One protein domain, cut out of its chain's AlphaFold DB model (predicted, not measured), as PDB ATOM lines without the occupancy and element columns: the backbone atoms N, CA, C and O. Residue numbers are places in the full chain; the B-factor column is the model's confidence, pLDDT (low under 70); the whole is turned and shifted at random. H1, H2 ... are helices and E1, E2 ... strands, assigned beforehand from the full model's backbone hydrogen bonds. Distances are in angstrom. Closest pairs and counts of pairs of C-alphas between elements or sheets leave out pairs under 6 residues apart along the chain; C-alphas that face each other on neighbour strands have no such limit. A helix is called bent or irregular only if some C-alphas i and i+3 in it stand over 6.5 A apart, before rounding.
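AT A GLANCE: This is residues 3 to 220 of the 252 residues of the protein "MTBP_N domain-containing protein" of Oncorhynchus mykiss (UniProt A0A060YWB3). A twisted sheet of seven strands is the core, with helices on both faces: H1, H2 and H6 on one, H3 and H5 on the other, and H4 side by side with H3. A long link, residues 39 to 59, reaches up to 37 A from the mean of the C-alphas, and residues 85 to 93 stick out. The printed part has 218 residues, of mixed class, in the order E1 H1 E2 E3 E4 H2 H3 E5 H4 E6 H5 E7 H6; the sheet is branched and has parallel and antiparallel pairs. It is compact, with a radius of gyration of the C-alphas of 18.2 A and spans of 64 by 43 by 32 A.

IN THESE COORDINATES: E1, residues 3 to 11, begins at C-alpha 3 (25.952, 34.037, 85.960) and is 26.2 A long. H1, residues 14 to 38, is 36.0 A long, and E2, residues 60 to 68, 26.5 A. E3 is residues 71 to 74, E4 79 to 81 and H2 96 to 105. H3, residues 116 to 136, is 30.6 A long, and E5, residues 144 to 151, 22.5 A. H4 is residues 164 to 176, E6 180 to 184, H5 188 to 197 and E7 201 to 203. H6, residues 205 to 210, ends at C-alpha 210 (11.831, 31.878, 92.131). H5 and H6 are irregular: C-alphas 190 and 193 are 7.3 A apart, 206 and 209 7.5 A.

HOW THE PARTS SIT: E1 has parallel E2 on one side, N 5 to O 61 2.8 A, and parallel E5 on the other, N 6 to O 147 2.9 A. On the other side of E2 from E1 are antiparallel E3, its hairpin partner (N 66 to O 73, 2.8 A), and E4 (N 62 to O 79, 2.9 A). E5 and E6 are parallel (N 150 to O 182, 2.8 A), as are E6 and E7 (N 203 to O 183, 2.8 A). E1 H1 E2, E5 H4 E6 and E6 H5 E7 are strand-helix-strand units, parallel neighbour strands joined through a helix, with right-handed crossovers. H1 runs along the strands at a height over the sheet of 8.7 A. On the same face it touches H2, closest C-alphas Lys 25 and Ile 97, 6.6 A, and H6, Ile 27 and Met 209, 7.0 A. On the opposite face H3 lies over E2 and E3, and H5 over E6 and E7. H3 touches H4, closest C-alphas Ala 128 and Val 166, 4.7 A, at a shallow tilt of 15 degrees, the same way; H4 only grazes the sheet. Every O i to N i+4 pair is within hydrogen-bond range in H1, H2 and H4; in H3 16 of 17, in H5 4 of 6, in H6 0 of 2, beside 2 of 3 O i to N i+3 pairs.

THE WHOLE: The C-alphas farthest apart, Leu 51 and Gln 113, are 64.4 A apart. The printed part has no cut. The links H1 to E2, E4 to H2 and E5 to H4 are long. Mean pLDDT of the printed part is 82.6; residues 37 to 56, 83 to 93 and 107 to 118 are under 70.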
ATOM      1  N   ARG A   3      26.766  35.070  85.332       93.25
ATOM      2  CA  ARG A   3      25.952  34.037  85.960       93.25
ATOM      3  C   ARG A   3      25.738  32.868  85.024       93.25
ATOM      4  O   ARG A   3      25.234  33.046  83.927       93.25
ATOM      5  N   TYR A   4      26.095  31.688  85.497       96.56
ATOM      6  CA  TYR A   4      25.998  30.423  84.793       96.56
ATOM      7  C   TYR A   4      24.913  29.593  85.462       96.56
ATOM      8  O   TYR A   4      24.882  29.476  86.692       96.56
ATOM      9  N   VAL A   5      24.005  29.047  84.663       97.38
ATOM     10  CA  VAL A   5      22.901  28.215  85.132       97.38
ATOM     11  C   VAL A   5      22.943  26.891  84.393       97.38
ATOM     12  O   VAL A   5      22.796  26.850  83.176       97.38
ATOM     13  N   LEU A   6      23.136  25.817  85.149       97.81
ATOM     14  CA  LEU A   6      23.088  24.452  84.652       97.81
ATOM     15  C   LEU A   6      21.800  23.789  85.135       97.81
ATOM     16  O   LEU A   6      21.570  23.673  86.342       97.81
ATOM     17  N   VAL A   7      20.978  23.327  84.199       97.19
ATOM     18  CA  VAL A   7      19.795  22.516  84.499       97.19
ATOM     19  C   VAL A   7      20.125  21.043  84.292       97.19
ATOM     20  O   VAL A   7      20.685  20.664  83.272       97.19
ATOM     21  N   VAL A   8      19.783  20.212  85.269       95.44
ATOM     22  CA  VAL A   8      20.123  18.792  85.302       95.44
ATOM     23  C   VAL A   8      18.859  17.968  85.515       95.44
ATOM     24  O   VAL A   8      18.100  18.235  86.445       95.44
ATOM     25  N   SER A   9      18.624  16.955  84.689       92.81
ATOM     26  CA  SER A   9      17.455  16.072  84.769       92.81
ATOM     27  C   SER A   9      17.876  14.621  84.574       92.81
ATOM     28  O   SER A   9      18.565  14.302  83.613       92.81
ATOM     29  N   PHE A  10      17.437  13.733  85.462       87.00
ATOM     30  CA  PHE A  10      17.638  12.291  85.317       87.00
ATOM     31  C   PHE A  10      16.311  11.599  85.601       87.00
ATOM     32  O   PHE A  10      15.919  11.466  86.762       87.00
ATOM     33  N   ASN A  11      15.606  11.190  84.547       81.50
ATOM     34  CA  ASN A  11      14.296  10.554  84.658       81.50
ATOM     35  C   ASN A  11      14.252   9.304  83.771       81.50
ATOM     36  O   ASN A  11      14.642   9.340  82.609       81.50
ATOM     37  N   GLN A  12      13.794   8.184  84.332       71.69
ATOM     38  CA  GLN A  12      13.619   6.931  83.582       71.69
ATOM     39  C   GLN A  12      12.226   6.820  82.953       71.69
ATOM     40  O   GLN A  12      12.028   6.043  82.029       71.69
ATOM     41  N   GLU A  13      11.268   7.585  83.475       77.81
ATOM     42  CA  GLU A  13       9.883   7.607  83.021       77.81
ATOM     43  C   GLU A  13       9.671   8.779  82.056       77.81
ATOM     44  O   GLU A  13      10.056   9.917  82.346       77.81
ATOM     45  N   GLU A  14       9.043   8.488  80.921       75.12
ATOM     46  CA  GLU A  14       8.841   9.417  79.805       75.12
ATOM     47  C   GLU A  14       8.002  10.642  80.210       75.12
ATOM     48  O   GLU A  14       8.369  11.783  79.925       75.12
ATOM     49  N   ASP A  15       6.936  10.438  80.994       80.62
ATOM     50  CA  ASP A  15       6.068  11.520  81.477       80.62
ATOM     51  C   ASP A  15       6.822  12.513  82.383       80.62
ATOM     52  O   ASP A  15       6.595  13.727  82.346       80.62
ATOM     53  N   LYS A  16       7.749  11.999  83.194       84.06
ATOM     54  CA  LYS A  16       8.611  12.782  84.083       84.06
ATOM     55  C   LYS A  16       9.723  13.480  83.312       84.06
ATOM     56  O   LYS A  16      10.071  14.607  83.666       84.06
ATOM     57  N   CYS A  17      10.241  12.859  82.253       82.06
ATOM     58  CA  CYS A  17      11.189  13.492  81.342       82.06
ATOM     59  C   CYS A  17      10.564  14.713  80.653       82.06
ATOM     60  O   CYS A  17      11.130  15.805  80.724       82.06
ATOM     61  N   ALA A  18       9.355  14.568  80.103       85.38
ATOM     62  CA  ALA A  18       8.627  15.665  79.464       85.38
ATOM     63  C   ALA A  18       8.389  16.842  80.428       85.38
ATOM     64  O   ALA A  18       8.680  17.992  80.094       85.38
ATOM     65  N   LYS A  19       7.956  16.563  81.667       89.06
ATOM     66  CA  LYS A  19       7.801  17.591  82.717       89.06
ATOM     67  C   LYS A  19       9.119  18.284  83.058       89.06
ATOM     68  O   LYS A  19       9.150  19.501  83.239       89.06
ATOM     69  N   ALA A  20      10.212  17.525  83.155       89.88
ATOM     70  CA  ALA A  20      11.531  18.085  83.417       89.88
ATOM     71  C   ALA A  20      11.995  18.996  82.276       89.88
ATOM     72  O   ALA A  20      12.557  20.058  82.524       89.88
ATOM     73  N   LEU A  21      11.722  18.622  81.032       89.75
ATOM     74  CA  LEU A  21      12.100  19.418  79.876       89.75
ATOM     75  C   LEU A  21      11.267  20.698  79.758       89.75
ATOM     76  O   LEU A  21      11.818  21.770  79.511       89.75
ATOM     77  N   GLU A  22       9.963  20.623  80.037       91.88
ATOM     78  CA  GLU A  22       9.103  21.806  80.130       91.88
ATOM     79  C   GLU A  22       9.611  22.771  81.214       91.88
ATOM     80  O   GLU A  22       9.747  23.972  80.979       91.88
ATOM     81  N   ALA A  23       9.968  22.242  82.385       93.31
ATOM     82  CA  ALA A  23      10.568  23.007  83.472       93.31
ATOM     83  C   ALA A  23      11.932  23.618  83.088       93.31
ATOM     84  O   ALA A  23      12.207  24.772  83.427       93.31
ATOM     85  N   ALA A  24      12.778  22.889  82.354       93.88
ATOM     86  CA  ALA A  24      14.049  23.402  81.845       93.88
ATOM     87  C   ALA A  24      13.836  24.559  80.858       93.88
ATOM     88  O   ALA A  24      14.490  25.597  80.977       93.88
ATOM     89  N   LYS A  25      12.866  24.422  79.945       93.56
ATOM     90  CA  LYS A  25      12.475  25.478  79.006       93.56
ATOM     91  C   LYS A  25      11.933  26.710  79.729       93.56
ATOM     92  O   LYS A  25      12.304  27.830  79.398       93.56
ATOM     93  N   GLN A  26      11.106  26.517  80.753       93.75
ATOM     94  CA  GLN A  26      10.607  27.606  81.591       93.75
ATOM     95  C   GLN A  26      11.746  28.395  82.261       93.75
ATOM     96  O   GLN A  26      11.714  29.627  82.270       93.75
ATOM     97  N   ILE A  27      12.765  27.701  82.784       94.44
ATOM     98  CA  ILE A  27      13.969  28.340  83.336       94.44
ATOM     99  C   ILE A  27      14.707  29.110  82.235       94.44
ATOM    100  O   ILE A  27      15.028  30.279  82.433       94.44
ATOM    101  N   TYR A  28      14.945  28.492  81.076       94.25
ATOM    102  CA  TYR A  28      15.613  29.131  79.938       94.25
ATOM    103  C   TYR A  28      14.915  30.436  79.514       94.25
ATOM    104  O   TYR A  28      15.545  31.497  79.478       94.25
ATOM    105  N   ASP A  29      13.598  30.391  79.293       92.31
ATOM    106  CA  ASP A  29      12.793  31.547  78.878       92.31
ATOM    107  C   ASP A  29      12.836  32.670  79.932       92.31
ATOM    108  O   ASP A  29      12.983  33.858  79.611       92.31
ATOM    109  N   GLN A  30      12.760  32.304  81.217       91.50
ATOM    110  CA  GLN A  30      12.877  33.253  82.320       91.50
ATOM    111  C   GLN A  30      14.248  33.940  82.324       91.50
ATOM    112  O   GLN A  30      14.327  35.164  82.468       91.50
ATOM    113  N   LEU A  31      15.327  33.175  82.165       91.50
ATOM    114  CA  LEU A  31      16.685  33.707  82.127       91.50
ATOM    115  C   LEU A  31      16.902  34.625  80.923       91.50
ATOM    116  O   LEU A  31      17.483  35.700  81.084       91.50
ATOM    117  N   GLY A  32      16.371  34.268  79.752       89.81
ATOM    118  CA  GLY A  32      16.390  35.127  78.567       89.81
ATOM    119  C   GLY A  32      15.671  36.461  78.804       89.81
ATOM    120  O   GLY A  32      16.173  37.527  78.425       89.81
ATOM    121  N   SER A  33      14.536  36.430  79.512       88.31
ATOM    122  CA  SER A  33      13.807  37.636  79.927       88.31
ATOM    123  C   SER A  33      14.631  38.502  80.889       88.31
ATOM    124  O   SER A  33      14.773  39.710  80.678       88.31
ATOM    125  N   ILE A  34      15.246  37.889  81.909       85.94
ATOM    126  CA  ILE A  34      16.102  38.578  82.888       85.94
ATOM    127  C   ILE A  34      17.312  39.221  82.200       85.94
ATOM    128  O   ILE A  34      17.584  40.405  82.425       85.94
ATOM    129  N   ALA A  35      18.010  38.480  81.337       85.81
ATOM    130  CA  ALA A  35      19.158  38.970  80.578       85.81
ATOM    131  C   ALA A  35      18.776  40.186  79.716       85.81
ATOM    132  O   ALA A  35      19.422  41.236  79.779       85.81
ATOM    133  N   SER A  36      17.644  40.096  79.013       81.50
ATOM    134  CA  SER A  36      17.108  41.185  78.192       81.50
ATOM    135  C   SER A  36      16.716  42.416  79.020       81.50
ATOM    136  O   SER A  36      16.951  43.554  78.605       81.50
ATOM    137  N   CYS A  37      16.139  42.231  80.211       66.38
ATOM    138  CA  CYS A  37      15.735  43.321  81.103       66.38
ATOM    139  C   CYS A  37      16.905  43.986  81.841       66.38
ATOM    140  O   CYS A  37      16.848  45.190  82.109       66.38
ATOM    141  N   ASN A  38      17.967  43.245  82.164       58.81
ATOM    142  CA  ASN A  38      19.145  43.783  82.848       58.81
ATOM    143  C   ASN A  38      19.910  44.808  82.000       58.81
ATOM    144  O   ASN A  38      20.487  45.733  82.566       58.81
ATOM    145  N   SER A  39      19.807  44.750  80.667       54.38
ATOM    146  CA  SER A  39      20.292  45.824  79.781       54.38
ATOM    147  C   SER A  39      19.621  47.189  80.044       54.38
ATOM    148  O   SER A  39      20.188  48.236  79.732       54.38
ATOM    149  N   LYS A  40      18.424  47.197  80.653       50.34
ATOM    150  CA  LYS A  40      17.611  48.397  80.928       50.34
ATOM    151  C   LYS A  40      17.637  48.832  82.397       50.34
ATOM    152  O   LYS A  40      17.273  49.971  82.700       50.34
ATOM    153  N   ARG A  41      18.039  47.955  83.329       52.31
ATOM    154  CA  ARG A  41      18.089  48.284  84.762       52.31
ATOM    155  C   ARG A  41      19.350  49.082  85.078       52.31
ATOM    156  O   ARG A  41      20.456  48.554  85.092       52.31
ATOM    157  N   ARG A  42      19.169  50.354  85.446       48.81
ATOM    158  CA  ARG A  42      20.183  51.114  86.189       48.81
ATOM    159  C   ARG A  42      20.310  50.496  87.583       48.81
ATOM    160  O   ARG A  42      19.580  50.881  88.494       48.81
ATOM    161  N   VAL A  43      21.183  49.502  87.742       51.38
ATOM    162  CA  VAL A  43      21.580  48.996  89.065       51.38
ATOM    163  C   VAL A  43      22.033  50.201  89.891       51.38
ATOM    164  O   VAL A  43      22.782  51.043  89.392       51.38
ATOM    165  N   SER A  44      21.518  50.333  91.117       48.03
ATOM    166  CA  SER A  44      21.840  51.461  91.989       48.03
ATOM    167  C   SER A  44      23.353  51.594  92.103       48.03
ATOM    168  O   SER A  44      24.032  50.633  92.468       48.03
ATOM    169  N   LEU A  45      23.844  52.783  91.768       44.59
ATOM    170  CA  LEU A  45      25.245  53.170  91.772       44.59
ATOM    171  C   LEU A  45      25.820  53.007  93.186       44.59
ATOM    172  O   LEU A  45      25.853  53.959  93.964       44.59
ATOM    173  N   PHE A  46      26.305  51.815  93.530       45.88
ATOM    174  CA  PHE A  46      27.450  51.767  94.428       45.88
ATOM    175  C   PHE A  46      28.554  52.566  93.732       45.88
ATOM    176  O   PHE A  46      28.738  52.364  92.526       45.88
ATOM    177  N   PRO A  47      29.238  53.502  94.416       45.84
ATOM    178  CA  PRO A  47      30.282  54.290  93.787       45.84
ATOM    179  C   PRO A  47      31.351  53.313  93.313       45.84
ATOM    180  O   PRO A  47      32.109  52.764  94.112       45.84
ATOM    181  N   ALA A  48      31.356  53.020  92.018       44.75
ATOM    182  CA  ALA A  48      32.403  52.224  91.432       44.75
ATOM    183  C   ALA A  48      33.676  53.057  91.569       44.75
ATOM    184  O   ALA A  48      33.732  54.186  91.086       44.75
ATOM    185  N   CYS A  49      34.713  52.508  92.193       47.47
ATOM    186  CA  CYS A  49      36.048  53.110  92.225       47.47
ATOM    187  C   CYS A  49      36.728  53.119  90.834       47.47
ATOM    188  O   CYS A  49      37.952  53.117  90.746       47.47
ATOM    189  N   SER A  50      35.952  53.108  89.746       47.00
ATOM    190  CA  SER A  50      36.424  53.202  88.370       47.00
ATOM    191  C   SER A  50      36.111  54.590  87.830       47.00
ATOM    192  O   SER A  50      34.960  55.022  87.834       47.00
ATOM    193  N   LEU A  51      37.142  55.254  87.305       46.28
ATOM    194  CA  LEU A  51      37.129  56.625  86.767       46.28
ATOM    195  C   LEU A  51      36.141  56.858  85.599       46.28
ATOM    196  O   LEU A  51      35.996  57.987  85.141       46.28
ATOM    197  N   SER A  52      35.443  55.819  85.136       58.47
ATOM    198  CA  SER A  52      34.445  55.844  84.057       58.47
ATOM    199  C   SER A  52      33.105  55.159  84.414       58.47
ATOM    200  O   SER A  52      32.260  54.980  83.540       58.47
ATOM    201  N   GLY A  53      32.910  54.718  85.667       46.72
ATOM    202  CA  GLY A  53      32.194  53.473  85.984       46.72
ATOM    203  C   GLY A  53      30.678  53.519  86.229       46.72
ATOM    204  O   GLY A  53      30.219  53.952  87.284       46.72
ATOM    205  N   GLY A  54      29.919  52.893  85.325       51.09
ATOM    206  CA  GLY A  54      28.746  52.090  85.693       51.09
ATOM    207  C   GLY A  54      29.150  50.614  85.866       51.09
ATOM    208  O   GLY A  54      30.164  50.204  85.297       51.09
ATOM    209  N   PRO A  55      28.416  49.798  86.644       55.09
ATOM    210  CA  PRO A  55      28.664  48.358  86.681       55.09
ATOM    211  C   PRO A  55      28.444  47.763  85.283       55.09
ATOM    212  O   PRO A  55      27.452  48.081  84.627       55.09
ATOM    213  N   ALA A  56      29.365  46.912  84.817       60.75
ATOM    214  CA  ALA A  56      29.148  46.137  83.599       60.75
ATOM    215  C   ALA A  56      27.871  45.291  83.750       60.75
ATOM    216  O   ALA A  56      27.601  44.767  84.835       60.75
ATOM    217  N   SER A  57      27.077  45.182  82.682       71.19
ATOM    218  CA  SER A  57      25.876  44.346  82.682       71.19
ATOM    219  C   SER A  57      26.261  42.893  82.951       71.19
ATOM    220  O   SER A  57      27.134  42.359  82.271       71.19
ATOM    221  N   GLN A  58      25.609  42.266  83.929       81.25
ATOM    222  CA  GLN A  58      25.775  40.841  84.205       81.25
ATOM    223  C   GLN A  58      25.308  40.025  82.997       81.25
ATOM    224  O   GLN A  58      24.144  40.144  82.601       81.25
ATOM    225  N   ARG A  59      26.198  39.198  82.444       89.25
ATOM    226  CA  ARG A  59      25.845  38.222  81.409       89.25
ATOM    227  C   ARG A  59      25.295  36.955  82.047       89.25
ATOM    228  O   ARG A  59      25.635  36.626  83.188       89.25
ATOM    229  N   TRP A  60      24.428  36.280  81.306       92.69
ATOM    230  CA  TRP A  60      23.766  35.056  81.730       92.69
ATOM    231  C   TRP A  60      24.103  33.949  80.745       92.69
ATOM    232  O   TRP A  60      23.998  34.151  79.542       92.69
ATOM    233  N   TYR A  61      24.506  32.804  81.274       95.56
ATOM    234  CA  TYR A  61      24.936  31.642  80.522       95.56
ATOM    235  C   TYR A  61      24.100  30.432  80.925       95.56
ATOM    236  O   TYR A  61      23.812  30.251  82.113       95.56
ATOM    237  N   PHE A  62      23.721  29.606  79.956       96.75
ATOM    238  CA  PHE A  62      22.869  28.441  80.163       96.75
ATOM    239  C   PHE A  62      23.508  27.168  79.613       96.75
ATOM    240  O   PHE A  62      24.149  27.185  78.566       96.75
ATOM    241  N   ALA A  63      23.308  26.068  80.333       97.38
ATOM    242  CA  ALA A  63      23.597  24.718  79.878       97.38
ATOM    243  C   ALA A  63      22.557  23.748  80.455       97.38
ATOM    244  O   ALA A  63      21.957  23.992  81.508       97.38
ATOM    245  N   VAL A  64      22.368  22.623  79.778       96.31
ATOM    246  CA  VAL A  64      21.490  21.531  80.194       96.31
ATOM    247  C   VAL A  64      22.206  20.179  80.119       96.31
ATOM    248  O   VAL A  64      22.952  19.910  79.176       96.31
ATOM    249  N   GLN A  65      21.956  19.341  81.123       95.12
ATOM    250  CA  GLN A  65      22.282  17.920  81.171       95.12
ATOM    251  C   GLN A  65      20.981  17.147  81.383       95.12
ATOM    252  O   GLN A  65      20.321  17.316  82.411       95.12
ATOM    253  N   THR A  66      20.607  16.279  80.453       92.44
ATOM    254  CA  THR A  66      19.439  15.408  80.595       92.44
ATOM    255  C   THR A  66      19.835  13.957  80.387       92.44
ATOM    256  O   THR A  66      20.690  13.632  79.571       92.44
ATOM    257  N   CYS A  67      19.221  13.064  81.150       87.69
ATOM    258  CA  CYS A  67      19.273  11.634  80.902       87.69
ATOM    259  C   CYS A  67      17.855  11.088  80.896       87.69
ATOM    260  O   CYS A  67      17.087  11.325  81.839       87.69
ATOM    261  N   HIS A  68      17.555  10.337  79.846       82.75
ATOM    262  CA  HIS A  68      16.272   9.715  79.595       82.75
ATOM    263  C   HIS A  68      16.480   8.272  79.133       82.75
ATOM    264  O   HIS A  68      17.174   8.019  78.152       82.75
ATOM    265  N   GLY A  69      15.890   7.313  79.850       78.12
ATOM    266  CA  GLY A  69      16.020   5.894  79.513       78.12
ATOM    267  C   GLY A  69      17.485   5.436  79.451       78.12
ATOM    268  O   GLY A  69      18.180   5.436  80.466       78.12
ATOM    269  N   THR A  70      17.934   5.030  78.263       76.94
ATOM    270  CA  THR A  70      19.306   4.566  77.966       76.94
ATOM    271  C   THR A  70      20.186   5.637  77.326       76.94
ATOM    272  O   THR A  70      21.236   5.319  76.776       76.94
ATOM    273  N   SER A  71      19.746   6.890  77.368       82.62
ATOM    274  CA  SER A  71      20.307   7.962  76.568       82.62
ATOM    275  C   SER A  71      20.510   9.239  77.366       82.62
ATOM    276  O   SER A  71      19.824   9.498  78.359       82.62
ATOM    277  N   GLN A  72      21.486  10.041  76.950       89.50
ATOM    278  CA  GLN A  72      21.819  11.296  77.606       89.50
ATOM    279  C   GLN A  72      22.106  12.391  76.590       89.50
ATOM    280  O   GLN A  72      22.508  12.126  75.458       89.50
ATOM    281  N   PHE A  73      21.905  13.623  77.028       91.75
ATOM    282  CA  PHE A  73      22.297  14.825  76.325       91.75
ATOM    283  C   PHE A  73      23.021  15.744  77.307       91.75
ATOM    284  O   PHE A  73      22.484  16.093  78.360       91.75
ATOM    285  N   CYS A  74      24.214  16.182  76.921       93.81
ATOM    286  CA  CYS A  74      24.956  17.232  77.601       93.81
ATOM    287  C   CYS A  74      25.169  18.389  76.639       93.81
ATOM    288  O   CYS A  74      25.601  18.194  75.502       93.81
ATOM    289  N   SER A  75      24.963  19.608  77.122       93.94
ATOM    290  CA  SER A  75      25.427  20.794  76.403       93.94
ATOM    291  C   SER A  75      26.942  20.745  76.271       93.94
ATOM    292  O   SER A  75      27.648  20.504  77.250       93.94
ATOM    293  N   THR A  76      27.453  20.976  75.067       90.69
ATOM    294  CA  THR A  76      28.899  20.998  74.828       90.69
ATOM    295  C   THR A  76      29.515  22.321  75.262       90.69
ATOM    296  O   THR A  76      30.641  22.331  75.749       90.69
ATOM    297  N   GLU A  77      28.789  23.427  75.130       93.75
ATOM    298  CA  GLU A  77      29.218  24.785  75.469       93.75
ATOM    299  C   GLU A  77      28.184  25.484  76.361       93.75
ATOM    300  O   GLU A  77      27.045  25.037  76.493       93.75
ATOM    301  N   TRP A  78      28.591  26.602  76.964       95.69
ATOM    302  CA  TRP A  78      27.693  27.500  77.688       95.69
ATOM    303  C   TRP A  78      27.088  28.530  76.729       95.69
ATOM    304  O   TRP A  78      27.805  29.361  76.173       95.69
ATOM    305  N   GLU A  79      25.767  28.519  76.570       94.81
ATOM    306  CA  GLU A  79      25.053  29.460  75.704       94.81
ATOM    307  C   GLU A  79      24.875  30.816  76.391       94.81
ATOM    308  O   GLU A  79      24.303  30.890  77.477       94.81
ATOM    309  N   GLU A  80      25.327  31.904  75.759       93.44
ATOM    310  CA  GLU A  80      25.093  33.267  76.252       93.44
ATOM    311  C   GLU A  80      23.670  33.743  75.927       93.44
ATOM    312  O   GLU A  80      23.295  33.913  74.768       93.44
ATOM    313  N   LEU A  81      22.887  34.041  76.964       90.12
ATOM    314  CA  LEU A  81      21.514  34.512  76.838       90.12
ATOM    315  C   LEU A  81      21.449  36.034  76.675       90.12
ATOM    316  O   LEU A  81      22.096  36.792  77.398       90.12
ATOM    317  N   GLY A  82      20.579  36.503  75.774       76.81
ATOM    318  CA  GLY A  82      20.278  37.932  75.620       76.81
ATOM    319  C   GLY A  82      21.362  38.754  74.912       76.81
ATOM    320  O   GLY A  82      21.316  39.988  74.962       76.81
ATOM    321  N   SER A  83      22.320  38.105  74.239       63.12
ATOM    322  CA  SER A  83      23.267  38.785  73.351       63.12
ATOM    323  C   SER A  83      22.510  39.541  72.253       63.12
ATOM    324  O   SER A  83      21.808  38.961  71.429       63.12
ATOM    325  N   CYS A  84      22.659  40.867  72.235       44.38
ATOM    326  CA  CYS A  84      22.132  41.727  71.171       44.38
ATOM    327  C   CYS A  84      23.006  41.693  69.903       44.38
ATOM    328  O   CYS A  84      22.690  42.375  68.932       44.38
ATOM    329  N   GLN A  85      24.110  40.938  69.905       44.22
ATOM    330  CA  GLN A  85      24.958  40.738  68.733       44.22
ATOM    331  C   GLN A  85      24.469  39.520  67.949       44.22
ATOM    332  O   GLN A  85      25.155  38.508  67.851       44.22
ATOM    333  N   LYS A  86      23.273  39.630  67.363       40.72
ATOM    334  CA  LYS A  86      22.980  38.863  66.155       40.72
ATOM    335  C   LYS A  86      23.770  39.533  65.033       40.72
ATOM    336  O   LYS A  86      23.361  40.572  64.527       40.72
ATOM    337  N   ASN A  87      24.959  39.019  64.729       36.94
ATOM    338  CA  ASN A  87      25.570  39.299  63.433       36.94
ATOM    339  C   ASN A  87      24.655  38.653  62.387       36.94
ATOM    340  O   ASN A  87      24.445  37.445  62.440       36.94
ATOM    341  N   ASP A  88      24.121  39.455  61.469       39.66
ATOM    342  CA  ASP A  88      23.162  39.092  60.408       39.66
ATOM    343  C   ASP A  88      23.668  38.027  59.392       39.66
ATOM    344  O   ASP A  88      23.092  37.873  58.319       39.66
ATOM    345  N   GLU A  89      24.738  37.278  59.687       45.91
ATOM    346  CA  GLU A  89      25.418  36.388  58.728       45.91
ATOM    347  C   GLU A  89      25.754  34.982  59.258       45.91
ATOM    348  O   GLU A  89      26.379  34.200  58.543       45.91
ATOM    349  N   GLN A  90      25.354  34.616  60.479       45.38
ATOM    350  CA  GLN A  90      25.584  33.265  61.007       45.38
ATOM    351  C   GLN A  90      24.266  32.489  61.034       45.38
ATOM    352  O   GLN A  90      23.300  32.961  61.627       45.38
ATOM    353  N   GLU A  91      24.223  31.334  60.356       45.66
ATOM    354  CA  GLU A  91      23.116  30.372  60.452       45.66
ATOM    355  C   GLU A  91      22.708  30.232  61.924       45.66
ATOM    356  O   GLU A  91      23.568  29.985  62.773       45.66
ATOM    357  N   GLU A  92      21.427  30.460  62.237       55.56
ATOM    358  CA  GLU A  92      20.891  30.293  63.592       55.56
ATOM    359  C   GLU A  92      21.042  28.820  63.981       55.56
ATOM    360  O   GLU A  92      20.206  27.976  63.664       55.56
ATOM    361  N   SER A  93      22.160  28.499  64.635       62.66
ATOM    362  CA  SER A  93      22.337  27.226  65.313       62.66
ATOM    363  C   SER A  93      21.217  27.089  66.344       62.66
ATOM    364  O   SER A  93      20.961  28.067  67.057       62.66
ATOM    365  N   PRO A  94      20.563  25.918  66.444       73.25
ATOM    366  CA  PRO A  94      19.492  25.717  67.411       73.25
ATOM    367  C   PRO A  94      19.998  26.050  68.815       73.25
ATOM    368  O   PRO A  94      21.143  25.739  69.161       73.25
ATOM    369  N   SER A  95      19.150  26.695  69.615       86.62
ATOM    370  CA  SER A  95      19.467  26.962  71.019       86.62
ATOM    371  C   SER A  95      19.744  25.654  71.761       86.62
ATOM    372  O   SER A  95      19.299  24.578  71.359       86.62
ATOM    373  N   THR A  96      20.449  25.724  72.886       87.75
ATOM    374  CA  THR A  96      20.793  24.544  73.691       87.75
ATOM    375  C   THR A  96      19.557  23.737  74.078       87.75
ATOM    376  O   THR A  96      19.582  22.507  74.078       87.75
ATOM    377  N   ILE A  97      18.454  24.427  74.389       88.69
ATOM    378  CA  ILE A  97      17.195  23.778  74.754       88.69
ATOM    379  C   ILE A  97      16.516  23.121  73.542       88.69
ATOM    380  O   ILE A  97      15.967  22.032  73.683       88.69
ATOM    381  N   GLU A  98      16.599  23.724  72.353       88.50
ATOM    382  CA  GLU A  98      16.089  23.139  71.103       88.50
ATOM    383  C   GLU A  98      16.926  21.936  70.663       88.50
ATOM    384  O   GLU A  98      16.364  20.912  70.296       88.50
ATOM    385  N   ALA A  99      18.255  22.011  70.770       88.75
ATOM    386  CA  ALA A  99      19.138  20.878  70.505       88.75
ATOM    387  C   ALA A  99      18.847  19.701  71.451       88.75
ATOM    388  O   ALA A  99      18.823  18.551  71.016       88.75
ATOM    389  N   CYS A 100      18.570  19.989  72.729       88.31
ATOM    390  CA  CYS A 100      18.151  18.977  73.696       88.31
ATOM    391  C   CYS A 100      16.797  18.347  73.330       88.31
ATOM    392  O   CYS A 100      16.644  17.138  73.478       88.31
ATOM    393  N   LEU A 101      15.821  19.147  72.885       86.19
ATOM    394  CA  LEU A 101      14.509  18.663  72.441       86.19
ATOM    395  C   LEU A 101      14.651  17.734  71.227       86.19
ATOM    396  O   LEU A 101      14.204  16.593  71.280       86.19
ATOM    397  N   SER A 102      15.365  18.177  70.189       86.38
ATOM    398  CA  SER A 102      15.582  17.384  68.974       86.38
ATOM    399  C   SER A 102      16.310  16.065  69.248       86.38
ATOM    400  O   SER A 102      15.943  15.033  68.695       86.38
ATOM    401  N   ALA A 103      17.317  16.068  70.129       84.94
ATOM    402  CA  ALA A 103      18.060  14.855  70.478       84.94
ATOM    403  C   ALA A 103      17.197  13.798  71.191       84.94
ATOM    404  O   ALA A 103      17.495  12.606  71.099       84.94
ATOM    405  N   LEU A 104      16.149  14.222  71.903       79.75
ATOM    406  CA  LEU A 104      15.201  13.315  72.553       79.75
ATOM    407  C   LEU A 104      14.189  12.753  71.547       79.75
ATOM    408  O   LEU A 104      13.940  11.550  71.569       79.75
ATOM    409  N   ASP A 105      13.688  13.583  70.628       79.38
ATOM    410  CA  ASP A 105      12.756  13.153  69.575       79.38
ATOM    411  C   ASP A 105      13.393  12.093  68.647       79.38
ATOM    412  O   ASP A 105      12.766  11.092  68.303       79.38
ATOM    413  N   GLU A 106      14.675  12.246  68.290       76.12
ATOM    414  CA  GLU A 106      15.414  11.283  67.449       76.12
ATOM    415  C   GLU A 106      15.609   9.897  68.098       76.12
ATOM    416  O   GLU A 106      15.961   8.923  67.421       76.12
ATOM    417  N   GLN A 107      15.422   9.786  69.415       63.19
ATOM    418  CA  GLN A 107      15.640   8.545  70.160       63.19
ATOM    419  C   GLN A 107      14.406   7.656  70.255       63.19
ATOM    420  O   GLN A 107      14.565   6.441  70.386       63.19
ATOM    421  N   GLU A 108      13.202   8.213  70.114       59.66
ATOM    422  CA  GLU A 108      11.966   7.424  70.047       59.66
ATOM    423  C   GLU A 108      11.962   6.450  68.850       59.66
ATOM    424  O   GLU A 108      11.283   5.423  68.883       59.66
ATOM    425  N   GLU A 109      12.780   6.701  67.817       55.22
ATOM    426  CA  GLU A 109      12.871   5.858  66.618       55.22
ATOM    427  C   GLU A 109      13.841   4.657  66.724       55.22
ATOM    428  O   GLU A 109      13.808   3.774  65.862       55.22
ATOM    429  N   LYS A 110      14.704   4.567  67.751       51.75
ATOM    430  CA  LYS A 110      15.756   3.527  67.846       51.75
ATOM    431  C   LYS A 110      15.573   2.611  69.058       51.75
ATOM    432  O   LYS A 110      16.183   2.810  70.102       51.75
ATOM    433  N   THR A 111      14.802   1.537  68.902       48.19
ATOM    434  CA  THR A 111      14.724   0.449  69.895       48.19
ATOM    435  C   THR A 111      15.533  -0.773  69.463       48.19
ATOM    436  O   THR A 111      15.009  -1.631  68.759       48.19
ATOM    437  N   ASP A 112      16.769  -0.893  69.949       48.69
ATOM    438  CA  ASP A 112      17.493  -2.168  70.055       48.69
ATOM    439  C   ASP A 112      18.045  -2.270  71.485       48.69
ATOM    440  O   ASP A 112      18.703  -1.349  71.959       48.69
ATOM    441  N   GLN A 113      17.713  -3.346  72.211       56.97
ATOM    442  CA  GLN A 113      17.974  -3.485  73.654       56.97
ATOM    443  C   GLN A 113      19.357  -4.091  73.970       56.97
ATOM    444  O   GLN A 113      19.592  -5.256  73.635       56.97
ATOM    445  N   PRO A 114      20.222  -3.391  74.727       52.91
ATOM    446  CA  PRO A 114      21.267  -3.993  75.550       52.91
ATOM    447  C   PRO A 114      20.823  -4.157  77.025       52.91
ATOM    448  O   PRO A 114      19.725  -3.761  77.415       52.91
ATOM    449  N   ASP A 115      21.670  -4.797  77.841       55.31
ATOM    450  CA  ASP A 115      21.408  -5.154  79.248       55.31
ATOM    451  C   ASP A 115      21.206  -3.912  80.160       55.31
ATOM    452  O   ASP A 115      22.144  -3.137  80.369       55.31
ATOM    453  N   PRO A 116      20.012  -3.711  80.756       60.28
ATOM    454  CA  PRO A 116      19.588  -2.415  81.295       60.28
ATOM    455  C   PRO A 116      20.368  -1.892  82.511       60.28
ATOM    456  O   PRO A 116      20.348  -0.687  82.759       60.28
ATOM    457  N   GLN A 117      21.035  -2.740  83.303       57.47
ATOM    458  CA  GLN A 117      21.766  -2.267  84.495       57.47
ATOM    459  C   GLN A 117      23.167  -1.748  84.173       57.47
ATOM    460  O   GLN A 117      23.598  -0.757  84.762       57.47
ATOM    461  N   GLN A 118      23.871  -2.402  83.249       59.56
ATOM    462  CA  GLN A 118      25.208  -1.980  82.841       59.56
ATOM    463  C   GLN A 118      25.127  -0.678  82.031       59.56
ATOM    464  O   GLN A 118      25.894   0.249  82.281       59.56
ATOM    465  N   THR A 119      24.080  -0.546  81.207       74.44
ATOM    466  CA  THR A 119      23.777   0.677  80.456       74.44
ATOM    467  C   THR A 119      23.502   1.889  81.354       74.44
ATOM    468  O   THR A 119      23.927   2.987  81.025       74.44
ATOM    469  N   GLN A 120      22.834   1.733  82.506       79.81
ATOM    470  CA  GLN A 120      22.527   2.878  83.385       79.81
ATOM    471  C   GLN A 120      23.764   3.472  84.062       79.81
ATOM    472  O   GLN A 120      23.859   4.688  84.211       79.81
ATOM    473  N   TYR A 121      24.698   2.626  84.496       85.62
ATOM    474  CA  TYR A 121      25.937   3.101  85.103       85.62
ATOM    475  C   TYR A 121      26.830   3.796  84.067       85.62
ATOM    476  O   TYR A 121      27.284   4.910  84.318       85.62
ATOM    477  N   GLU A 122      27.001   3.186  82.889       89.06
ATOM    478  CA  GLU A 122      27.742   3.776  81.762       89.06
ATOM    479  C   GLU A 122      27.143   5.131  81.346       89.06
ATOM    480  O   GLU A 122      27.876   6.098  81.144       89.06
ATOM    481  N   LEU A 123      25.810   5.252  81.345       90.44
ATOM    482  CA  LEU A 123      25.117   6.510  81.070       90.44
ATOM    483  C   LEU A 123      25.457   7.615  82.077       90.44
ATOM    484  O   LEU A 123      25.620   8.780  81.712       90.44
ATOM    485  N   TYR A 124      25.540   7.269  83.362       92.50
ATOM    486  CA  TYR A 124      25.913   8.224  84.403       92.50
ATOM    487  C   TYR A 124      27.400   8.581  84.364       92.50
ATOM    488  O   TYR A 124      27.745   9.697  84.754       92.50
ATOM    489  N   GLU A 125      28.269   7.687  83.892       94.12
ATOM    490  CA  GLU A 125      29.669   8.020  83.612       94.12
ATOM    491  C   GLU A 125      29.784   9.006  82.446       94.12
ATOM    492  O   GLU A 125      30.454  10.028  82.594       94.12
ATOM    493  N   GLU A 126      29.062   8.780  81.348       93.75
ATOM    494  CA  GLU A 126      29.027   9.702  80.205       93.75
ATOM    495  C   GLU A 126      28.462  11.077  80.605       93.75
ATOM    496  O   GLU A 126      29.049  12.121  80.311       93.75
ATOM    497  N   ALA A 127      27.362  11.095  81.365       94.69
ATOM    498  CA  ALA A 127      26.804  12.327  81.916       94.69
ATOM    499  C   ALA A 127      27.798  13.049  82.845       94.69
ATOM    500  O   ALA A 127      27.884  14.278  82.845       94.69
ATOM    501  N   ALA A 128      28.559  12.305  83.653       96.12
ATOM    502  CA  ALA A 128      29.582  12.886  84.513       96.12
ATOM    503  C   ALA A 128      30.733  13.496  83.699       96.12
ATOM    504  O   ALA A 128      31.198  14.580  84.054       96.12
ATOM    505  N   GLU A 129      31.154  12.856  82.608       96.31
ATOM    506  CA  GLU A 129      32.148  13.400  81.677       96.31
ATOM    507  C   GLU A 129      31.659  14.705  81.036       96.31
ATOM    508  O   GLU A 129      32.378  15.705  81.069       96.31
ATOM    509  N   GLY A 130      30.409  14.751  80.563       95.25
ATOM    510  CA  GLY A 130      29.793  15.979  80.051       95.25
ATOM    511  C   GLY A 130      29.810  17.124  81.073       95.25
ATOM    512  O   GLY A 130      30.235  18.244  80.776       95.25
ATOM    513  N   LEU A 131      29.452  16.828  82.326       96.75
ATOM    514  CA  LEU A 131      29.526  17.790  83.427       96.75
ATOM    515  C   LEU A 131      30.964  18.252  83.708       96.75
ATOM    516  O   LEU A 131      31.182  19.435  83.974       96.75
ATOM    517  N   HIS A 132      31.954  17.361  83.637       96.25
ATOM    518  CA  HIS A 132      33.361  17.740  83.777       96.25
ATOM    519  C   HIS A 132      33.804  18.693  82.662       96.25
ATOM    520  O   HIS A 132      34.364  19.747  82.961       96.25
ATOM    521  N   LEU A 133      33.455  18.392  81.410       96.31
ATOM    522  CA  LEU A 133      33.761  19.249  80.262       96.31
ATOM    523  C   LEU A 133      33.108  20.635  80.378       96.31
ATOM    524  O   LEU A 133      33.735  21.639  80.041       96.31
ATOM    525  N   LEU A 134      31.873  20.714  80.883       96.50
ATOM    526  CA  LEU A 134      31.223  21.995  81.178       96.50
ATOM    527  C   LEU A 134      31.928  22.751  82.308       96.50
ATOM    528  O   LEU A 134      32.065  23.974  82.234       96.50
ATOM    529  N   SER A 135      32.378  22.035  83.343       95.62
ATOM    530  CA  SER A 135      33.106  22.625  84.469       95.62
ATOM    531  C   SER A 135      34.435  23.240  84.031       95.62
ATOM    532  O   SER A 135      34.763  24.338  84.472       95.62
ATOM    533  N   ASP A 136      35.167  22.589  83.125       95.12
ATOM    534  CA  ASP A 136      36.453  23.080  82.607       95.12
ATOM    535  C   ASP A 136      36.325  24.403  81.835       95.12
ATOM    536  O   ASP A 136      37.289  25.163  81.708       95.12
ATOM    537  N   LYS A 137      35.121  24.701  81.336       95.56
ATOM    538  CA  LYS A 137      34.801  25.914  80.570       95.56
ATOM    539  C   LYS A 137      34.293  27.061  81.438       95.56
ATOM    540  O   LYS A 137      34.015  28.148  80.928       95.56
ATOM    541  N   LEU A 138      34.170  26.846  82.746       95.00
ATOM    542  CA  LEU A 138      33.829  27.908  83.679       95.00
ATOM    543  C   LEU A 138      35.021  28.852  83.879       95.00
ATOM    544  O   LEU A 138      36.182  28.435  83.850       95.00
ATOM    545  N   PRO A 139      34.763  30.141  84.147       92.88
ATOM    546  CA  PRO A 139      35.829  31.059  84.502       92.88
ATOM    547  C   PRO A 139      36.464  30.659  85.847       92.88
ATOM    548  O   PRO A 139      35.862  29.906  86.625       92.88
ATOM    549  N   PRO A 140      37.659  31.195  86.166       90.56
ATOM    550  CA  PRO A 140      38.342  30.883  87.415       90.56
ATOM    551  C   PRO A 140      37.431  31.054  88.645       90.56
ATOM    552  O   PRO A 140      36.585  31.960  88.650       90.56
ATOM    553  N   PRO A 141      37.609  30.232  89.696       86.19
ATOM    554  CA  PRO A 141      36.863  30.356  90.944       86.19
ATOM    555  C   PRO A 141      36.773  31.805  91.436       86.19
ATOM    556  O   PRO A 141      37.730  32.575  91.338       86.19
ATOM    557  N   GLY A 142      35.587  32.205  91.897       83.19
ATOM    558  CA  GLY A 142      35.329  33.572  92.359       83.19
ATOM    559  C   GLY A 142      35.120  34.613  91.251       83.19
ATOM    560  O   GLY A 142      34.925  35.785  91.562       83.19
ATOM    561  N   LYS A 143      35.132  34.244  89.960       86.81
ATOM    562  CA  LYS A 143      34.829  35.178  88.852       86.81
ATOM    563  C   LYS A 143      33.377  35.142  88.379       86.81
ATOM    564  O   LYS A 143      32.913  36.131  87.806       86.81
ATOM    565  N   ALA A 144      32.661  34.057  88.649       91.06
ATOM    566  CA  ALA A 144      31.273  33.882  88.248       91.06
ATOM    567  C   ALA A 144      30.422  33.224  89.335       91.06
ATOM    568  O   ALA A 144      30.931  32.592  90.259       91.06
ATOM    569  N   LEU A 145      29.109  33.388  89.196       93.62
ATOM    570  CA  LEU A 145      28.110  32.664  89.971       93.62
ATOM    571  C   LEU A 145      27.662  31.437  89.182       93.62
ATOM    572  O   LEU A 145      27.290  31.583  88.023       93.62
ATOM    573  N   LEU A 146      27.645  30.266  89.818       96.00
ATOM    574  CA  LEU A 146      27.118  29.036  89.223       96.00
ATOM    575  C   LEU A 146      25.903  28.526  90.008       96.00
ATOM    576  O   LEU A 146      26.002  28.207  91.194       96.00
ATOM    577  N   ASP A 147      24.745  28.460  89.364       97.00
ATOM    578  CA  ASP A 147      23.540  27.808  89.878       97.00
ATOM    579  C   ASP A 147      23.359  26.457  89.184       97.00
ATOM    580  O   ASP A 147      23.317  26.392  87.960       97.00
ATOM    581  N   VAL A 148      23.231  25.383  89.965       97.50
ATOM    582  CA  VAL A 148      22.897  24.050  89.448       97.50
ATOM    583  C   VAL A 148      21.509  23.678  89.945       97.50
ATOM    584  O   VAL A 148      21.267  23.618  91.157       97.50
ATOM    585  N   ILE A 149      20.596  23.443  89.006       97.19
ATOM    586  CA  ILE A 149      19.191  23.143  89.274       97.19
ATOM    587  C   ILE A 149      18.892  21.728  88.813       97.19
ATOM    588  O   ILE A 149      18.913  21.427  87.626       97.19
ATOM    589  N   PHE A 150      18.569  20.871  89.766       95.00
ATOM    590  CA  PHE A 150      18.188  19.495  89.532       95.00
ATOM    591  C   PHE A 150      16.668  19.373  89.430       95.00
ATOM    592  O   PHE A 150      15.959  19.763  90.357       95.00
ATOM    593  N   LEU A 151      16.161  18.799  88.347       94.62
ATOM    594  CA  LEU A 151      14.738  18.576  88.101       94.62
ATOM    595  C   LEU A 151      14.376  17.123  88.427       94.62
ATOM    596  O   LEU A 151      14.501  16.220  87.598       94.62
ATOM    597  N   GLY A 152      13.961  16.900  89.673       91.81
ATOM    598  CA  GLY A 152      13.636  15.587  90.222       91.81
ATOM    599  C   GLY A 152      12.139  15.301  90.203       91.81
ATOM    600  O   GLY A 152      11.505  15.292  91.255       91.81
ATOM    601  N   PHE A 153      11.560  15.091  89.020       89.75
ATOM    602  CA  PHE A 153      10.132  14.766  88.887       89.75
ATOM    603  C   PHE A 153       9.820  13.288  89.155       89.75
ATOM    604  O   PHE A 153       8.673  12.947  89.434       89.75
ATOM    605  N   ALA A 154      10.828  12.413  89.129       89.12
ATOM    606  CA  ALA A 154      10.702  11.043  89.611       89.12
ATOM    607  C   ALA A 154      10.380  10.980  91.114       89.12
ATOM    608  O   ALA A 154      10.847  11.809  91.899       89.12
ATOM    609  N   GLU A 155       9.603   9.967  91.510       89.38
ATOM    610  CA  GLU A 155       9.215   9.753  92.911       89.38
ATOM    611  C   GLU A 155      10.426   9.450  93.795       89.38
ATOM    612  O   GLU A 155      10.577  10.000  94.884       89.38
ATOM    613  N   GLU A 156      11.334   8.633  93.270       89.06
ATOM    614  CA  GLU A 156      12.581   8.262  93.914       89.06
ATOM    615  C   GLU A 156      13.762   8.718  93.062       89.06
ATOM    616  O   GLU A 156      13.742   8.630  91.832       89.06
ATOM    617  N   ALA A 157      14.810   9.205  93.723       87.88
ATOM    618  CA  ALA A 157      16.049   9.537  93.041       87.88
ATOM    619  C   ALA A 157      16.776   8.268  92.553       87.88
ATOM    620  O   ALA A 157      16.591   7.187  93.127       87.88
ATOM    621  N   PRO A 158      17.672   8.386  91.552       88.31
ATOM    622  CA  PRO A 158      18.522   7.278  91.140       88.31
ATOM    623  C   PRO A 158      19.256   6.632  92.320       88.31
ATOM    624  O   PRO A 158      19.648   7.297  93.291       88.31
ATOM    625  N   LYS A 159      19.477   5.315  92.236       88.50
ATOM    626  CA  LYS A 159      20.224   4.578  93.261       88.50
ATOM    627  C   LYS A 159      21.584   5.233  93.455       88.50
ATOM    628  O   LYS A 159      22.369   5.342  92.520       88.50
ATOM    629  N   LEU A 160      21.886   5.610  94.700       86.50
ATOM    630  CA  LEU A 160      23.078   6.407  94.999       86.50
ATOM    631  C   LEU A 160      24.368   5.798  94.440       86.50
ATOM    632  O   LEU A 160      25.206   6.557  93.985       86.50
ATOM    633  N   LYS A 161      24.523   4.464  94.484       89.38
ATOM    634  CA  LYS A 161      25.721   3.763  93.997       89.38
ATOM    635  C   LYS A 161      25.973   4.046  92.516       89.38
ATOM    636  O   LYS A 161      27.100   4.350  92.147       89.38
ATOM    637  N   ASP A 162      24.924   3.953  91.712       88.88
ATOM    638  CA  ASP A 162      25.016   4.110  90.264       88.88
ATOM    639  C   ASP A 162      25.150   5.598  89.916       88.88
ATOM    640  O   ASP A 162      25.853   5.969  88.989       88.88
ATOM    641  N   PHE A 163      24.566   6.464  90.747       89.19
ATOM    642  CA  PHE A 163      24.592   7.916  90.596       89.19
ATOM    643  C   PHE A 163      25.864   8.602  91.133       89.19
ATOM    644  O   PHE A 163      25.991   9.827  91.063       89.19
ATOM    645  N   LEU A 164      26.816   7.843  91.692       93.00
ATOM    646  CA  LEU A 164      28.056   8.390  92.255       93.00
ATOM    647  C   LEU A 164      28.897   9.207  91.261       93.00
ATOM    648  O   LEU A 164      29.388  10.250  91.698       93.00
ATOM    649  N   PRO A 165      29.066   8.808  89.981       94.56
ATOM    650  CA  PRO A 165      29.851   9.590  89.023       94.56
ATOM    651  C   PRO A 165      29.324  11.026  88.895       94.56
ATOM    652  O   PRO A 165      30.068  11.990  89.081       94.56
ATOM    653  N   VAL A 166      28.008  11.169  88.718       95.19
ATOM    654  CA  VAL A 166      27.331  12.470  88.620       95.19
ATOM    655  C   VAL A 166      27.411  13.248  89.934       95.19
ATOM    656  O   VAL A 166      27.703  14.441  89.941       95.19
ATOM    657  N   ILE A 167      27.180  12.601  91.082       94.56
ATOM    658  CA  ILE A 167      27.331  13.277  92.381       94.56
ATOM    659  C   ILE A 167      28.764  13.797  92.561       94.56
ATOM    660  O   ILE A 167      28.946  14.886  93.107       94.56
ATOM    661  N   GLY A 168      29.767  13.050  92.093       95.44
ATOM    662  CA  GLY A 168      31.175  13.438  92.116       95.44
ATOM    663  C   GLY A 168      31.456  14.691  91.287       95.44
ATOM    664  O   GLY A 168      32.048  15.642  91.809       95.44
ATOM    665  N   SER A 169      30.981  14.741  90.041       96.25
ATOM    666  CA  SER A 169      31.158  15.911  89.171       96.25
ATOM    667  C   SER A 169      30.420  17.147  89.711       96.25
ATOM    668  O   SER A 169      30.992  18.238  89.785       96.25
ATOM    669  N   LEU A 170      29.200  16.982  90.227       96.38
ATOM    670  CA  LEU A 170      28.452  18.068  90.871       96.38
ATOM    671  C   LEU A 170      29.119  18.555  92.166       96.38
ATOM    672  O   LEU A 170      29.142  19.756  92.452       96.38
ATOM    673  N   LYS A 171      29.712  17.646  92.950       95.69
ATOM    674  CA  LYS A 171      30.513  18.002  94.129       95.69
ATOM    675  C   LYS A 171      31.755  18.798  93.770       95.69
ATOM    676  O   LYS A 171      32.115  19.717  94.512       95.69
ATOM    677  N   HIS A 172      32.394  18.462  92.654       94.19
ATOM    678  CA  HIS A 172      33.507  19.235  92.127       94.19
ATOM    679  C   HIS A 172      33.064  20.669  91.802       94.19
ATOM    680  O   HIS A 172      33.640  21.607  92.352       94.19
ATOM    681  N   MET A 173      31.970  20.850  91.052       95.00
ATOM    682  CA  MET A 173      31.408  22.183  90.778       95.00
ATOM    683  C   MET A 173      31.045  22.945  92.061       95.00
ATOM    684  O   MET A 173      31.333  24.136  92.189       95.00
ATOM    685  N   GLN A 174      30.444  22.270  93.047       93.56
ATOM    686  CA  GLN A 174      30.123  22.875  94.343       93.56
ATOM    687  C   GLN A 174      31.370  23.393  95.061       93.56
ATOM    688  O   GLN A 174      31.360  24.508  95.576       93.56
ATOM    689  N   THR A 175      32.424  22.583  95.112       91.69
ATOM    690  CA  THR A 175      33.625  22.879  95.902       91.69
ATOM    691  C   THR A 175      34.516  23.894  95.198       91.69
ATOM    692  O   THR A 175      35.021  24.808  95.838       91.69
ATOM    693  N   TRP A 176      34.686  23.757  93.883       90.31
ATOM    694  CA  TRP A 176      35.615  24.573  93.106       90.31
ATOM    695  C   TRP A 176      34.990  25.879  92.613       90.31
ATOM    696  O   TRP A 176      35.628  26.925  92.638       90.31
ATOM    697  N   HIS A 177      33.711  25.852  92.231       91.44
ATOM    698  CA  HIS A 177      33.007  27.015  91.681       91.44
ATOM    699  C   HIS A 177      31.947  27.592  92.629       91.44
ATOM    700  O   HIS A 177      31.145  28.430  92.221       91.44
ATOM    701  N   THR A 178      31.934  27.172  93.902       91.25
ATOM    702  CA  THR A 178      30.937  27.600  94.908       91.25
ATOM    703  C   THR A 178      29.505  27.469  94.371       91.25
ATOM    704  O   THR A 178      28.638  28.333  94.557       91.25
ATOM    705  N   ALA A 179      29.271  26.395  93.618       94.94
ATOM    706  CA  ALA A 179      28.024  26.212  92.910       94.94
ATOM    707  C   ALA A 179      26.867  25.991  93.893       94.94
ATOM    708  O   ALA A 179      26.945  25.188  94.829       94.94
ATOM    709  N   LYS A 180      25.773  26.721  93.678       95.81
ATOM    710  CA  LYS A 180      24.568  26.627  94.502       95.81
ATOM    711  C   LYS A 180      23.691  25.506  93.974       95.81
ATOM    712  O   LYS A 180      23.128  25.615  92.891       95.81
ATOM    713  N   MET A 181      23.564  24.453  94.772       96.50
ATOM    714  CA  MET A 181      22.771  23.274  94.439       96.50
ATOM    715  C   MET A 181      21.308  23.491  94.839       96.50
ATOM    716  O   MET A 181      21.005  23.767  96.005       96.50
ATOM    717  N   THR A 182      20.393  23.350  93.886       96.94
ATOM    718  CA  THR A 182      18.946  23.359  94.130       96.94
ATOM    719  C   THR A 182      18.327  22.113  93.509       96.94
ATOM    720  O   THR A 182      18.608  21.814  92.360       96.94
ATOM    721  N   ILE A 183      17.478  21.398  94.241       96.06
ATOM    722  CA  ILE A 183      16.673  20.284  93.729       96.06
ATOM    723  C   ILE A 183      15.217  20.730  93.717       96.06
ATOM    724  O   ILE A 183      14.701  21.184  94.735       96.06
ATOM    725  N   VAL A 184      14.556  20.604  92.576       95.69
ATOM    726  CA  VAL A 184      13.143  20.916  92.372       95.69
ATOM    727  C   VAL A 184      12.388  19.596  92.247       95.69
ATOM    728  O   VAL A 184      12.633  18.836  91.315       95.69
ATOM    729  N   THR A 185      11.515  19.295  93.208       94.38
ATOM    730  CA  THR A 185      10.792  18.014  93.278       94.38
ATOM    731  C   THR A 185       9.514  18.126  94.111       94.38
ATOM    732  O   THR A 185       9.461  18.866  95.097       94.38
ATOM    733  N   GLU A 186       8.479  17.372  93.736       93.19
ATOM    734  CA  GLU A 186       7.291  17.146  94.580       93.19
ATOM    735  C   GLU A 186       7.567  16.076  95.652       93.19
ATOM    736  O   GLU A 186       6.973  16.080  96.730       93.19
ATOM    737  N   HIS A 187       8.540  15.198  95.397       92.56
ATOM    738  CA  HIS A 187       8.810  13.984  96.159       92.56
ATOM    739  C   HIS A 187      10.003  14.161  97.098       92.56
ATOM    740  O   HIS A 187      11.039  13.507  96.985       92.56
ATOM    741  N   GLN A 188       9.866  15.063  98.074       90.44
ATOM    742  CA  GLN A 188      10.979  15.416  98.963       90.44
ATOM    743  C   GLN A 188      11.633  14.204  99.636       90.44
ATOM    744  O   GLN A 188      12.849  14.217  99.802       90.44
ATOM    745  N   ALA A 189      10.854  13.182 100.014       91.75
ATOM    746  CA  ALA A 189      11.346  11.984 100.692       91.75
ATOM    747  C   ALA A 189      12.365  11.200  99.843       91.75
ATOM    748  O   ALA A 189      13.477  10.959 100.319       91.75
ATOM    749  N   GLY A 190      12.033  10.894  98.584       90.25
ATOM    750  CA  GLY A 190      12.905  10.134  97.679       90.25
ATOM    751  C   GLY A 190      14.168  10.890  97.252       90.25
ATOM    752  O   GLY A 190      15.195  10.299  96.918       90.25
ATOM    753  N   TRP A 191      14.145  12.220  97.363       92.50
ATOM    754  CA  TRP A 191      15.265  13.096  97.008       92.50
ATOM    755  C   TRP A 191      16.111  13.567  98.199       92.50
ATOM    756  O   TRP A 191      17.130  14.233  97.996       92.50
ATOM    757  N   GLN A 192      15.768  13.190  99.439       91.94
ATOM    758  CA  GLN A 192      16.517  13.616 100.633       91.94
ATOM    759  C   GLN A 192      17.990  13.203 100.587       91.94
ATOM    760  O   GLN A 192      18.869  13.966 100.991       91.94
ATOM    761  N   LYS A 193      18.285  11.989 100.109       91.50
ATOM    762  CA  LYS A 193      19.652  11.460 100.131       91.50
ATOM    763  C   LYS A 193      20.568  12.206  99.150       91.50
ATOM    764  O   LYS A 193      21.610  12.681  99.610       91.50
ATOM    765  N   PRO A 194      20.224  12.386  97.859       90.88
ATOM    766  CA  PRO A 194      20.977  13.283  96.978       90.88
ATOM    767  C   PRO A 194      21.054  14.716  97.511       90.88
ATOM    768  O   PRO A 194      22.133  15.305  97.487       90.88
ATOM    769  N   ALA A 195      19.956  15.248  98.062       93.50
ATOM    770  CA  ALA A 195      19.928  16.599  98.619       93.50
ATOM    771  C   ALA A 195      20.954  16.781  99.740       93.50
ATOM    772  O   ALA A 195      21.753  17.713  99.707       93.50
ATOM    773  N   SER A 196      20.990  15.852 100.697       93.94
ATOM    774  CA  SER A 196      21.965  15.878 101.785       93.94
ATOM    775  C   SER A 196      23.393  15.698 101.280       93.94
ATOM    776  O   SER A 196      24.292  16.348 101.807       93.94
ATOM    777  N   ASN A 197      23.619  14.839 100.280       92.19
ATOM    778  CA  ASN A 197      24.955  14.656  99.715       92.19
ATOM    779  C   ASN A 197      25.443  15.949  99.072       92.19
ATOM    780  O   ASN A 197      26.548  16.381  99.368       92.19
ATOM    781  N   LEU A 198      24.618  16.610  98.262       93.44
ATOM    782  CA  LEU A 198      24.967  17.845  97.557       93.44
ATOM    783  C   LEU A 198      24.809  19.114  98.410       93.44
ATOM    784  O   LEU A 198      25.007  20.210  97.896       93.44
ATOM    785  N   SER A 199      24.441  19.004  99.692       93.69
ATOM    786  CA  SER A 199      24.027  20.151 100.519       93.69
ATOM    787  C   SER A 199      23.017  21.051  99.786       93.69
ATOM    788  O   SER A 199      23.094  22.280  99.846       93.69
ATOM    789  N   ALA A 200      22.121  20.430  99.018       95.56
ATOM    790  CA  ALA A 200      21.226  21.111  98.102       95.56
ATOM    791  C   ALA A 200      19.971  21.601  98.815       95.56
ATOM    792  O   ALA A 200      19.402  20.929  99.677       95.56
ATOM    793  N   ARG A 201      19.495  22.770  98.391       95.31
ATOM    794  CA  ARG A 201      18.181  23.265  98.791       95.31
ATOM    795  C   ARG A 201      17.108  22.520  98.003       95.31
ATOM    796  O   ARG A 201      17.157  22.524  96.779       95.31
ATOM    797  N   VAL A 202      16.121  21.951  98.686       95.19
ATOM    798  CA  VAL A 202      14.970  21.302  98.043       95.19
ATOM    799  C   VAL A 202      13.820  22.304  97.921       95.19
ATOM    800  O   VAL A 202      13.483  22.976  98.895       95.19
ATOM    801  N   LEU A 203      13.243  22.430  96.728       95.19
ATOM    802  CA  LEU A 203      12.129  23.316  96.401       95.19
ATOM    803  C   LEU A 203      10.990  22.526  95.752       95.19
ATOM    804  O   LEU A 203      11.219  21.547  95.049       95.19
ATOM    805  N   HIS A 204       9.765  23.004  95.948       94.00
ATOM    806  CA  HIS A 204       8.598  22.504  95.228       94.00
ATOM    807  C   HIS A 204       8.575  23.062  93.784       94.00
ATOM    808  O   HIS A 204       8.981  24.216  93.598       94.00
ATOM    809  N   PRO A 205       8.073  22.332  92.767       92.06
ATOM    810  CA  PRO A 205       8.039  22.801  91.375       92.06
ATOM    811  C   PRO A 205       7.300  24.119  91.161       92.06
ATOM    812  O   PRO A 205       7.710  24.927  90.336       92.06
ATOM    813  N   SER A 206       6.287  24.420  91.978       91.56
ATOM    814  CA  SER A 206       5.603  25.725  91.948       91.56
ATOM    815  C   SER A 206       6.531  26.923  92.198       91.56
ATOM    816  O   SER A 206       6.179  28.055  91.882       91.56
ATOM    817  N   SER A 207       7.700  26.696  92.800       91.06
ATOM    818  CA  SER A 207       8.693  27.724  93.116       91.06
ATOM    819  C   SER A 207       9.826  27.805  92.091       91.06
ATOM    820  O   SER A 207      10.773  28.564  92.319       91.06
ATOM    821  N   ILE A 208       9.744  27.077  90.969       90.00
ATOM    822  CA  ILE A 208      10.782  27.052  89.926       90.00
ATOM    823  C   ILE A 208      11.127  28.461  89.425       90.00
ATOM    824  O   ILE A 208      12.295  28.825  89.380       90.00
ATOM    825  N   MET A 209      10.121  29.319  89.238       86.44
ATOM    826  CA  MET A 209      10.297  30.710  88.791       86.44
ATOM    827  C   MET A 209      11.032  31.601  89.802       86.44
ATOM    828  O   MET A 209      11.427  32.723  89.505       86.44
ATOM    829  N   THR A 210      11.186  31.135  91.037       87.00
ATOM    830  CA  THR A 210      11.831  31.878  92.131       87.00
ATOM    831  C   THR A 210      13.097  31.188  92.627       87.00
ATOM    832  O   THR A 210      13.674  31.591  93.638       87.00
ATOM    833  N   CYS A 211      13.537  30.121  91.951       88.25
ATOM    834  CA  CYS A 211      14.675  29.338  92.416       88.25
ATOM    835  C   CYS A 211      16.003  30.109  92.286       88.25
ATOM    836  O   CYS A 211      16.892  29.934  93.128       88.25
ATOM    837  N   ILE A 212      16.092  31.025  91.317       91.00
ATOM    838  CA  ILE A 212      17.233  31.912  91.076       91.00
ATOM    839  C   ILE A 212      16.890  33.323  91.562       91.00
ATOM    840  O   ILE A 212      15.895  33.913  91.147       91.00
ATOM    841  N   ASP A 213      17.740  33.884  92.421       88.38
ATOM    842  CA  ASP A 213      17.631  35.281  92.846       88.38
ATOM    843  C   ASP A 213      18.476  36.169  91.930       88.38
ATOM    844  O   ASP A 213      19.686  36.273  92.114       88.38
ATOM    845  N   GLU A 214      17.843  36.834  90.965       85.06
ATOM    846  CA  GLU A 214      18.481  37.784  90.038       85.06
ATOM    847  C   GLU A 214      19.256  38.930  90.722       85.06
ATOM    848  O   GLU A 214      20.070  39.583  90.074       85.06
ATOM    849  N   ARG A 215      19.020  39.196  92.015       83.06
ATOM    850  CA  ARG A 215      19.698  40.262  92.773       83.06
ATOM    851  C   ARG A 215      20.982  39.795  93.448       83.06
ATOM    852  O   ARG A 215      21.720  40.618  93.984       83.06
ATOM    853  N   GLU A 216      21.253  38.494  93.447       85.44
ATOM    854  CA  GLU A 216      22.474  37.926  94.006       85.44
ATOM    855  C   GLU A 216      23.682  38.319  93.138       85.44
ATOM    856  O   GLU A 216      23.788  37.930  91.975       85.44
ATOM    857  N   LEU A 217      24.594  39.117  93.705       81.56
ATOM    858  CA  LEU A 217      25.749  39.668  92.983       81.56
ATOM    859  C   LEU A 217      27.050  38.894  93.216       81.56
ATOM    860  O   LEU A 217      27.981  39.015  92.416       81.56
ATOM    861  N   TRP A 218      27.133  38.148  94.321       81.75
ATOM    862  CA  TRP A 218      28.351  37.483  94.778       81.75
ATOM    863  C   TRP A 218      28.047  36.418  95.851       81.75
ATOM    864  O   TRP A 218      27.043  36.525  96.558       81.75
ATOM    865  N   ARG A 219      28.933  35.417  95.986       83.56
ATOM    866  CA  ARG A 219      28.911  34.358  97.012       83.56
ATOM    867  C   ARG A 219      30.297  34.211  97.649       83.56
ATOM    868  O   ARG A 219      31.276  34.082  96.922       83.56
ATOM    869  N   GLY A 220      30.373  34.210  98.981       75.75
ATOM    870  CA  GLY A 220      31.616  33.998  99.738       75.75
ATOM    871  C   GLY A 220      31.628  34.706 101.101       75.75
ATOM    872  O   GLY A 220      30.578  35.103 101.612       75.75
TER     873      GLY A 220